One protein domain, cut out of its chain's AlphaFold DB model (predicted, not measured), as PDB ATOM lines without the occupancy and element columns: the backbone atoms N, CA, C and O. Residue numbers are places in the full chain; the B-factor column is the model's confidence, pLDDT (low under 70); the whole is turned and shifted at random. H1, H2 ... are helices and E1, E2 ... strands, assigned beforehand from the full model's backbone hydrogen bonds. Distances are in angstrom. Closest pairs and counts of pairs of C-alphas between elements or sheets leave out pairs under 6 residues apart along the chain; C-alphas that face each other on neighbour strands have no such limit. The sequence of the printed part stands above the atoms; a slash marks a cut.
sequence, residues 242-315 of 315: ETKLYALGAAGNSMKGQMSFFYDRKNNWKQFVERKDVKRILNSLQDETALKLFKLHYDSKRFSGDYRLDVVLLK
ATOM      1  N   GLU A 242     217.465 159.201 212.421       73.50
ATOM      2  CA  GLU A 242     218.280 158.932 213.616       73.50
ATOM      3  C   GLU A 242     219.545 159.798 213.692       73.50
ATOM      4  O   GLU A 242     219.991 160.144 214.780       73.50
ATOM      5  N   THR A 243     220.121 160.162 212.541       77.94
ATOM      6  CA  THR A 243     221.418 160.862 212.460       77.94
ATOM      7  C   THR A 243     221.359 162.171 211.682       77.94
ATOM      8  O   THR A 243     222.379 162.850 211.558       77.94
ATOM      9  N   LYS A 244     220.204 162.542 211.116       81.69
ATOM     10  CA  LYS A 244     220.073 163.736 210.275       81.69
ATOM     11  C   LYS A 244     218.743 164.450 210.475       81.69
ATOM     12  O   LYS A 244     217.707 163.833 210.699       81.69
ATOM     13  N   LEU A 245     218.764 165.762 210.289       82.69
ATOM     14  CA  LEU A 245     217.584 166.606 210.144       82.69
ATOM     15  C   LEU A 245     217.534 167.141 208.715       82.69
ATOM     16  O   LEU A 245     218.526 167.656 208.200       82.69
ATOM     17  N   TYR A 246     216.362 167.031 208.096       86.38
ATOM     18  CA  TYR A 246     216.071 167.527 206.757       86.38
ATOM     19  C   TYR A 246     215.049 168.654 206.835       86.38
ATOM     20  O   TYR A 246     213.921 168.418 207.266       86.38
ATOM     21  N   ALA A 247     215.408 169.861 206.398       85.88
ATOM     22  CA  ALA A 247     214.528 171.026 206.455       85.88
ATOM     23  C   ALA A 247     214.390 171.698 205.085       85.88
ATOM     24  O   ALA A 247     215.374 172.072 204.450       85.88
ATOM     25  N   LEU A 248     213.154 171.851 204.612       87.06
ATOM     26  CA  LEU A 248     212.846 172.425 203.301       87.06
ATOM     27  C   LEU A 248     212.324 173.851 203.468       87.06
ATOM     28  O   LEU A 248     211.314 174.057 204.137       87.06
ATOM     29  N   GLY A 249     212.972 174.828 202.833       83.38
ATOM     30  CA  GLY A 249     212.616 176.251 202.916       83.38
ATOM     31  C   GLY A 249     212.648 176.963 201.561       83.38
ATOM     32  O   GLY A 249     213.060 176.391 200.552       83.38
ATOM     33  N   ALA A 250     212.205 178.221 201.526       79.31
ATOM     34  CA  ALA A 250     212.318 179.064 200.334       79.31
ATOM     35  C   ALA A 250     213.782 179.472 200.086       79.31
ATOM     36  O   ALA A 250     214.525 179.740 201.031       79.31
ATOM     37  N   ALA A 251     214.192 179.579 198.821       74.56
ATOM     38  CA  ALA A 251     215.582 179.882 198.458       74.56
ATOM     39  C   ALA A 251     215.992 181.368 198.604       74.56
ATOM     40  O   ALA A 251     217.109 181.723 198.243       74.56
ATOM     41  N   GLY A 252     215.128 182.243 199.139       60.59
ATOM     42  CA  GLY A 252     215.324 183.704 199.131       60.59
ATOM     43  C   GLY A 252     216.649 184.206 199.726       60.59
ATOM     44  O   GLY A 252     217.152 185.220 199.266       60.59
ATOM     45  N   ASN A 253     217.235 183.468 200.679       52.75
ATOM     46  CA  ASN A 253     218.517 183.773 201.330       52.75
ATOM     47  C   ASN A 253     219.409 182.520 201.427       52.75
ATOM     48  O   ASN A 253     219.946 182.215 202.497       52.75
ATOM     49  N   SER A 254     219.499 181.711 200.363       54.72
ATOM     50  CA  SER A 254     220.272 180.467 200.436       54.72
ATOM     51  C   SER A 254     221.770 180.714 200.636       54.72
ATOM     52  O   SER A 254     222.403 181.369 199.808       54.72
ATOM     53  N   MET A 255     222.347 180.173 201.712       57.59
ATOM     54  CA  MET A 255     223.790 180.211 201.959       57.59
ATOM     55  C   MET A 255     224.527 179.244 201.021       57.59
ATOM     56  O   MET A 255     223.962 178.254 200.547       57.59
ATOM     57  N   LYS A 256     225.824 179.494 200.783       54.81
ATOM     58  CA  LYS A 256     226.702 178.529 200.101       54.81
ATOM     59  C   LYS A 256     226.677 177.193 200.856       54.81
ATOM     60  O   LYS A 256     226.971 177.163 202.044       54.81
ATOM     61  N   GLY A 257     226.348 176.108 200.155       66.94
ATOM     62  CA  GLY A 257     226.315 174.743 200.701       66.94
ATOM     63  C   GLY A 257     224.920 174.119 200.821       66.94
ATOM     64  O   GLY A 257     224.825 172.906 200.969       66.94
ATOM     65  N   GLN A 258     223.841 174.900 200.697       83.75
ATOM     66  CA  GLN A 258     222.472 174.370 200.722       83.75
ATOM     67  C   GLN A 258     222.084 173.733 199.378       83.75
ATOM     68  O   GLN A 258     222.454 174.222 198.304       83.75
ATOM     69  N   MET A 259     221.309 172.648 199.420       90.62
ATOM     70  CA  MET A 259     220.893 171.922 198.221       90.62
ATOM     71  C   MET A 259     219.628 172.551 197.626       90.62
ATOM     72  O   MET A 259     218.535 172.376 198.152       90.62
ATOM     73  N   SER A 260     219.765 173.293 196.527       89.25
ATOM     74  CA  SER A 260     218.640 174.009 195.904       89.25
ATOM     75  C   SER A 260     217.999 173.229 194.756       89.25
ATOM     76  O   SER A 260     218.686 172.502 194.031       89.25
ATOM     77  N   PHE A 261     216.692 173.410 194.585       91.12
ATOM     78  CA  PHE A 261     215.893 172.808 193.520       91.12
ATOM     79  C   PHE A 261     214.691 173.695 193.183       91.12
ATOM     80  O   PHE A 261     214.198 174.456 194.020       91.12
ATOM     81  N   PHE A 262     214.195 173.579 191.959       88.56
ATOM     82  CA  PHE A 262     212.975 174.243 191.525       88.56
ATOM     83  C   PHE A 262     211.778 173.290 191.619       88.56
ATOM     84  O   PHE A 262     211.828 172.137 191.184       88.56
ATOM     85  N   TYR A 263     210.674 173.779 192.175       86.88
ATOM     86  CA  TYR A 263     209.409 173.058 192.250       86.88
ATOM     87  C   TYR A 263     208.368 173.758 191.386       86.88
ATOM     88  O   TYR A 263     208.048 174.923 191.602       86.88
ATOM     89  N   ASP A 264     207.792 173.023 190.437       85.44
ATOM     90  CA  ASP A 264     206.567 173.427 189.757       85.44
ATOM     91  C   ASP A 264     205.425 172.549 190.255       85.44
ATOM     92  O   ASP A 264     205.399 171.344 189.991       85.44
ATOM     93  N   ARG A 265     204.454 173.152 190.940       80.94
ATOM     94  CA  ARG A 265     203.301 172.441 191.502       80.94
ATOM     95  C   ARG A 265     202.439 171.739 190.449       80.94
ATOM     96  O   ARG A 265     201.594 170.912 190.796       80.94
ATOM     97  N   LYS A 266     202.599 172.101 189.171       81.38
ATOM     98  CA  LYS A 266     201.900 171.484 188.035       81.38
ATOM     99  C   LYS A 266     202.537 170.172 187.592       81.38
ATOM    100  O   LYS A 266     201.858 169.378 186.942       81.38
ATOM    101  N   ASN A 267     203.803 169.935 187.933       85.25
ATOM    102  CA  ASN A 267     204.433 168.651 187.673       85.25
ATOM    103  C   ASN A 267     203.746 167.586 188.523       85.25
ATOM    104  O   ASN A 267     203.461 167.804 189.699       85.25
ATOM    105  N   ASN A 268     203.488 166.421 187.934       89.69
ATOM    106  CA  ASN A 268     203.119 165.263 188.732       89.69
ATOM    107  C   ASN A 268     204.344 164.742 189.510       89.69
ATOM    108  O   ASN A 268     205.481 165.113 189.221       89.69
ATOM    109  N   TRP A 269     204.121 163.855 190.481       92.62
ATOM    110  CA  TRP A 269     205.200 163.329 191.321       92.62
ATOM    111  C   TRP A 269     206.338 162.716 190.499       92.62
ATOM    112  O   TRP A 269     207.495 163.038 190.739       92.62
ATOM    113  N   LYS A 270     206.004 161.906 189.481       93.69
ATOM    114  CA  LYS A 270     206.984 161.283 188.581       93.69
ATOM    115  C   LYS A 270     207.814 162.341 187.853       93.69
ATOM    116  O   LYS A 270     209.025 162.227 187.810       93.69
ATOM    117  N   GLN A 271     207.187 163.382 187.316       92.44
ATOM    118  CA  GLN A 271     207.896 164.483 186.656       92.44
ATOM    119  C   GLN A 271     208.792 165.250 187.633       92.44
ATOM    120  O   GLN A 271     209.911 165.599 187.280       92.44
ATOM    121  N   PHE A 272     208.315 165.499 188.854       92.62
ATOM    122  CA  PHE A 272     209.059 166.248 189.862       92.62
ATOM    123  C   PHE A 272     210.325 165.518 190.324       92.62
ATOM    124  O   PHE A 272     211.401 166.106 190.289       92.62
ATOM    125  N   VAL A 273     210.222 164.239 190.703       93.81
ATOM    126  CA  VAL A 273     211.394 163.466 191.159       93.81
ATOM    127  C   VAL A 273     212.389 163.183 190.043       93.81
ATOM    128  O   VAL A 273     213.545 162.905 190.330       93.81
ATOM    129  N   GLU A 274     211.952 163.254 188.785       93.00
ATOM    130  CA  GLU A 274     212.798 163.004 187.620       93.00
ATOM    131  C   GLU A 274     213.625 164.217 187.175       93.00
ATOM    132  O   GLU A 274     214.516 164.046 186.334       93.00
ATOM    133  N   ARG A 275     213.368 165.405 187.739       92.88
ATOM    134  CA  ARG A 275     214.151 166.620 187.477       92.88
ATOM    135  C   ARG A 275     215.615 166.437 187.855       92.88
ATOM    136  O   ARG A 275     215.934 165.775 188.845       92.88
ATOM    137  N   LYS A 276     216.521 167.056 187.100       93.19
ATOM    138  CA  LYS A 276     217.974 166.913 187.304       93.19
ATOM    139  C   LYS A 276     218.426 167.401 188.680       93.19
ATOM    140  O   LYS A 276     219.261 166.753 189.311       93.19
ATOM    141  N   ASP A 277     217.890 168.527 189.142       91.75
ATOM    142  CA  ASP A 277     218.207 169.113 190.447       91.75
ATOM    143  C   ASP A 277     217.726 168.230 191.611       91.75
ATOM    144  O   ASP A 277     218.519 167.922 192.503       91.75
ATOM    145  N   VAL A 278     216.487 167.737 191.558       93.94
ATOM    146  CA  VAL A 278     215.903 166.836 192.566       93.94
ATOM    147  C   VAL A 278     216.597 165.472 192.567       93.94
ATOM    148  O   VAL A 278     217.000 164.992 193.628       93.94
ATOM    149  N   LYS A 279     216.820 164.865 191.394       93.81
ATOM    150  CA  LYS A 279     217.564 163.600 191.274       93.81
ATOM    151  C   LYS A 279     218.956 163.695 191.868       93.81
ATOM    152  O   LYS A 279     219.375 162.785 192.573       93.81
ATOM    153  N   ARG A 280     219.680 164.784 191.594       92.44
ATOM    154  CA  ARG A 280     221.020 164.997 192.154       92.44
ATOM    155  C   ARG A 280     220.981 164.992 193.680       92.44
ATOM    156  O   ARG A 280     221.846 164.378 194.289       92.44
ATOM    157  N   ILE A 281     219.982 165.639 194.283       93.00
ATOM    158  CA  ILE A 281     219.803 165.657 195.739       93.00
ATOM    159  C   ILE A 281     219.520 164.247 196.265       93.00
ATOM    160  O   ILE A 281     220.226 163.771 197.150       93.00
ATOM    161  N   LEU A 282     218.536 163.552 195.688       93.06
ATOM    162  CA  LEU A 282     218.163 162.197 196.107       93.06
ATOM    163  C   LEU A 282     219.332 161.206 195.974       93.06
ATOM    164  O   LEU A 282     219.614 160.462 196.911       93.06
ATOM    165  N   ASN A 283     220.063 161.257 194.860       92.75
ATOM    166  CA  ASN A 283     221.235 160.412 194.616       92.75
ATOM    167  C   ASN A 283     222.415 160.761 195.530       92.75
ATOM    168  O   ASN A 283     223.177 159.872 195.898       92.75
ATOM    169  N   SER A 284     222.588 162.042 195.873       91.00
ATOM    170  CA  SER A 284     223.654 162.494 196.772       91.00
ATOM    171  C   SER A 284     223.396 162.094 198.219       91.00
ATOM    172  O   SER A 284     224.352 161.874 198.957       91.00
ATOM    173  N   LEU A 285     222.133 162.064 198.646       90.12
ATOM    174  CA  LEU A 285     221.773 161.775 200.032       90.12
ATOM    175  C   LEU A 285     221.601 160.279 200.295       90.12
ATOM    176  O   LEU A 285     221.873 159.856 201.416       90.12
ATOM    177  N   GLN A 286     221.152 159.515 199.287       86.75
ATOM    178  CA  GLN A 286     220.834 158.082 199.381       86.75
ATOM    179  C   GLN A 286     219.974 157.740 200.613       86.75
ATOM    180  O   GLN A 286     220.167 156.714 201.256       86.75
ATOM    181  N   ASP A 287     219.033 158.625 200.957       84.56
ATOM    182  CA  ASP A 287     218.253 158.559 202.195       84.56
ATOM    183  C   ASP A 287     216.751 158.653 201.894       84.56
ATOM    184  O   ASP A 287     216.275 159.623 201.289       84.56
ATOM    185  N   GLU A 288     215.986 157.653 202.335       89.38
ATOM    186  CA  GLU A 288     214.531 157.609 202.149       89.38
ATOM    187  C   GLU A 288     213.803 158.772 202.840       89.38
ATOM    188  O   GLU A 288     212.712 159.163 202.417       89.38
ATOM    189  N   THR A 289     214.392 159.359 203.883       87.75
ATOM    190  CA  THR A 289     213.826 160.495 204.625       87.75
ATOM    191  C   THR A 289     213.726 161.731 203.738       87.75
ATOM    192  O   THR A 289     212.708 162.425 203.759       87.75
ATOM    193  N   ALA A 290     214.730 161.974 202.888       88.94
ATOM    194  CA  ALA A 290     214.704 163.078 201.932       88.94
ATOM    195  C   ALA A 290     213.579 162.893 200.899       88.94
ATOM    196  O   ALA A 290     212.842 163.835 200.600       88.94
ATOM    197  N   LEU A 291     213.385 161.664 200.407       92.06
ATOM    198  CA  LEU A 291     212.285 161.334 199.497       92.06
ATOM    199  C   LEU A 291     210.919 161.551 200.163       92.06
ATOM    200  O   LEU A 291     210.033 162.163 199.559       92.06
ATOM    201  N   LYS A 292     210.755 161.103 201.413       91.88
ATOM    202  CA  LYS A 292     209.541 161.332 202.214       91.88
ATOM    203  C   LYS A 292     209.276 162.824 202.416       91.88
ATOM    204  O   LYS A 292     208.137 163.257 202.249       91.88
ATOM    205  N   LEU A 293     210.308 163.623 202.695       89.06
ATOM    206  CA  LEU A 293     210.182 165.074 202.859       89.06
ATOM    207  C   LEU A 293     209.710 165.748 201.568       89.06
ATOM    208  O   LEU A 293     208.785 166.566 201.591       89.06
ATOM    209  N   PHE A 294     210.307 165.386 200.432       91.44
ATOM    210  CA  PHE A 294     209.870 165.876 199.128       91.44
ATOM    211  C   PHE A 294     208.431 165.472 198.821       91.44
ATOM    212  O   PHE A 294     207.667 166.291 198.309       91.44
ATOM    213  N   LYS A 295     208.040 164.243 199.170       91.25
ATOM    214  CA  LYS A 295     206.678 163.744 198.973       91.25
ATOM    215  C   LYS A 295     205.670 164.508 199.826       91.25
ATOM    216  O   LYS A 295     204.665 164.970 199.295       91.25
ATOM    217  N   LEU A 296     205.986 164.734 201.100       85.94
ATOM    218  CA  LEU A 296     205.188 165.553 202.010       85.94
ATOM    219  C   LEU A 296     205.029 166.982 201.476       85.94
ATOM    220  O   LEU A 296     203.919 167.513 201.429       85.94
ATOM    221  N   HIS A 297     206.123 167.602 201.020       83.44
ATOM    222  CA  HIS A 297     206.071 168.935 200.422       83.44
ATOM    223  C   HIS A 297     205.190 168.969 199.173       83.44
ATOM    224  O   HIS A 297     204.302 169.820 199.075       83.44
ATOM    225  N   TYR A 298     205.395 168.016 198.267       85.25
ATOM    226  CA  TYR A 298     204.625 167.858 197.042       85.25
ATOM    227  C   TYR A 298     203.123 167.683 197.330       85.25
ATOM    228  O   TYR A 298     202.294 168.370 196.731       85.25
ATOM    229  N   ASP A 299     202.762 166.808 198.273       81.94
ATOM    230  CA  ASP A 299     201.365 166.532 198.627       81.94
ATOM    231  C   ASP A 299     200.727 167.715 199.373       81.94
ATOM    232  O   ASP A 299     199.534 167.980 199.210       81.94
ATOM    233  N   SER A 300     201.527 168.511 200.097       71.06
ATOM    234  CA  SER A 300     201.082 169.767 200.718       71.06
ATOM    235  C   SER A 300     200.766 170.891 199.714       71.06
ATOM    236  O   SER A 300     200.284 171.945 200.143       71.06
ATOM    237  N   LYS A 301     201.027 170.653 198.411       65.19
ATOM    238  CA  LYS A 301     200.798 171.525 197.242       65.19
ATOM    239  C   LYS A 301     201.044 173.000 197.541       65.19
ATOM    240  O   LYS A 301     200.111 173.785 197.716       65.19
ATOM    241  N   ARG A 302     202.324 173.365 197.610       68.88
ATOM    242  CA  ARG A 302     202.761 174.757 197.777       68.88
ATOM    243  C   ARG A 302     202.903 175.456 196.422       68.88
ATOM    244  O   ARG A 302     202.650 174.867 195.375       68.88
ATOM    245  N   PHE A 303     203.262 176.733 196.455       71.25
ATOM    246  CA  PHE A 303     203.476 177.549 195.260       71.25
ATOM    247  C   PHE A 303     204.652 177.016 194.448       71.25
ATOM    248  O   PHE A 303     205.630 176.526 195.020       71.25
ATOM    249  N   SER A 304     204.584 177.148 193.126       79.88
ATOM    250  CA  SER A 304     205.771 176.932 192.302       79.88
ATOM    251  C   SER A 304     206.860 177.943 192.680       79.88
ATOM    252  O   SER A 304     206.553 179.095 192.991       79.88
ATOM    253  N   GLY A 305     208.126 177.537 192.669       82.94
ATOM    254  CA  GLY A 305     209.221 178.415 193.063       82.94
ATOM    255  C   GLY A 305     210.547 177.710 193.305       82.94
ATOM    256  O   GLY A 305     210.672 176.495 193.166       82.94
ATOM    257  N   ASP A 306     211.532 178.524 193.672       84.19
ATOM    258  CA  ASP A 306     212.877 178.092 194.039       84.19
ATOM    259  C   ASP A 306     212.915 177.737 195.537       84.19
ATOM    260  O   ASP A 306     212.570 178.555 196.402       84.19
ATOM    261  N   TYR A 307     213.343 176.516 195.847       87.19
ATOM    262  CA  TYR A 307     213.418 175.973 197.201       87.19
ATOM    263  C   TYR A 307     214.832 175.488 197.519       87.19
ATOM    264  O   TYR A 307     215.643 175.210 196.634       87.19
ATOM    265  N   ARG A 308     215.113 175.366 198.815       90.81
ATOM    266  CA  ARG A 308     216.338 174.775 199.350       90.81
ATOM    267  C   ARG A 308     216.017 173.655 200.329       90.81
ATOM    268  O   ARG A 308     215.013 173.715 201.041       90.81
ATOM    269  N   LEU A 309     216.891 172.661 200.357       90.69
ATOM    270  CA  LEU A 309     216.961 171.609 201.354       90.69
ATOM    271  C   LEU A 309     218.227 171.812 202.190       90.69
ATOM    272  O   LEU A 309     219.342 171.798 201.661       90.69
ATOM    273  N   ASP A 310     218.022 171.947 203.492       87.69
ATOM    274  CA  ASP A 310     219.066 171.934 204.504       87.69
ATOM    275  C   ASP A 310     219.161 170.528 205.095       87.69
ATOM    276  O   ASP A 310     218.142 169.903 205.399       87.69
ATOM    277  N   VAL A 311     220.390 170.032 205.236       87.38
ATOM    278  CA  VAL A 311     220.684 168.739 205.861       87.38
ATOM    279  C   VAL A 311     221.661 168.976 206.998       87.38
ATOM    280  O   VAL A 311     222.784 169.422 206.771       87.38
ATOM    281  N   VAL A 312     221.226 168.678 208.217       79.81
ATOM    282  CA  VAL A 312     222.016 168.851 209.440       79.81
ATOM    283  C   VAL A 312     222.358 167.473 209.986       79.81
ATOM    284  O   VAL A 312     221.467 166.641 210.135       79.81
ATOM    285  N   LEU A 313     223.637 167.221 210.266       76.94
ATOM    286  CA  LEU A 313     224.080 165.984 210.911       76.94
ATOM    287  C   LEU A 313     223.861 166.091 212.424       76.94
ATOM    288  O   LEU A 313     224.304 167.058 213.039       76.94
ATOM    289  N   LEU A 314     223.206 165.092 213.008       66.62
ATOM    290  CA  LEU A 314     223.014 164.957 214.447       66.62
ATOM    291  C   LEU A 314     224.295 164.334 215.023       66.62
ATOM    292  O   LEU A 314     224.669 163.229 214.626       66.62
ATOM    293  N   LYS A 315     225.003 165.079 215.875       56.81
ATOM    294  CA  LYS A 315     226.217 164.618 216.566       56.81
ATOM    295  C   LYS A 315     225.911 164.089 217.954       56.81
ATOM    296  O   LYS A 315     225.021 164.676 218.612       56.81
TER     297      LYS A 315
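Overview. This is residues 242 to 315 of the 315 residues of an uncharacterized protein of Sphingobacterium sp. CZ-UAM (UniProt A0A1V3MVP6). What is the main shape? A strongly twisted sheet of three antiparallel strands, in the order E1, E3, E2, has the helices H2 and H3 over one face as a second layer, with the short H1 near one end of that pair. What is it made of? The printed part has 74 residues, with three named helices and three named strands in the order E1, E2, H1, H2, H3, E3, a mixed class. It is compact, with a radius of gyration of the C-alphas of 11.8 A and spans of 38 by 26 by 22 A.

Along the chain. Where are the elements, and how long from first to last C-alpha? E1 is residues 244 to 250, 19.8 A, and E2 is 259 to 263, 13.0 A. H1 is 269 to 273, 6.2 A; H2 is 276 to 285, 14.2 A; H3 is 288 to 299, 16.3 A. E3 is 305 to 313, 26.3 A. Which points anchor them? C-alpha 244 is at (220.073, 163.736, 210.275) and C-alpha 313 at (224.080, 165.984, 210.911).

Arrangement. How is the sheet paired? E3 is antiparallel to E1, with N 247 and O 310 2.9 A apart, and to E2, with N 261 and O 307 2.9 A apart, both within hydrogen-bond range. How do the helices sit? H3, height 8.5 A over the sheet, runs along the strands, at 23 degrees to E1 on the local plane; their closest C-alphas, of Tyr 246 and Ala 290, are 6.7 A apart. H2, on the same face at a height of 8.9 A, runs slantwise to the strands, at 39 degrees to E2 on the local plane; their closest C-alphas, of Phe 261 and Asp 277, are 5.3 A apart. H1 is not on the sheet; in H1, H2 and H3 every O i to N i+4 pair is within hydrogen-bond range. How do H2 and H3 stand? They are close but not clearly touching, the closest C-alphas, of Leu 282 and Ala 290, 6.8 A apart, and run opposite ways at a tilt of 36 degrees, only just steep.

Size, cuts and confidence. How large is it? The two C-alphas farthest apart, of Lys 266 and Lys 315, are 38.1 A apart. Is it cut, or uncertain? The printed part has no cut and no long link; pLDDT is under 70 at residues 252 to 257, 301 to 302 and 314 to 315.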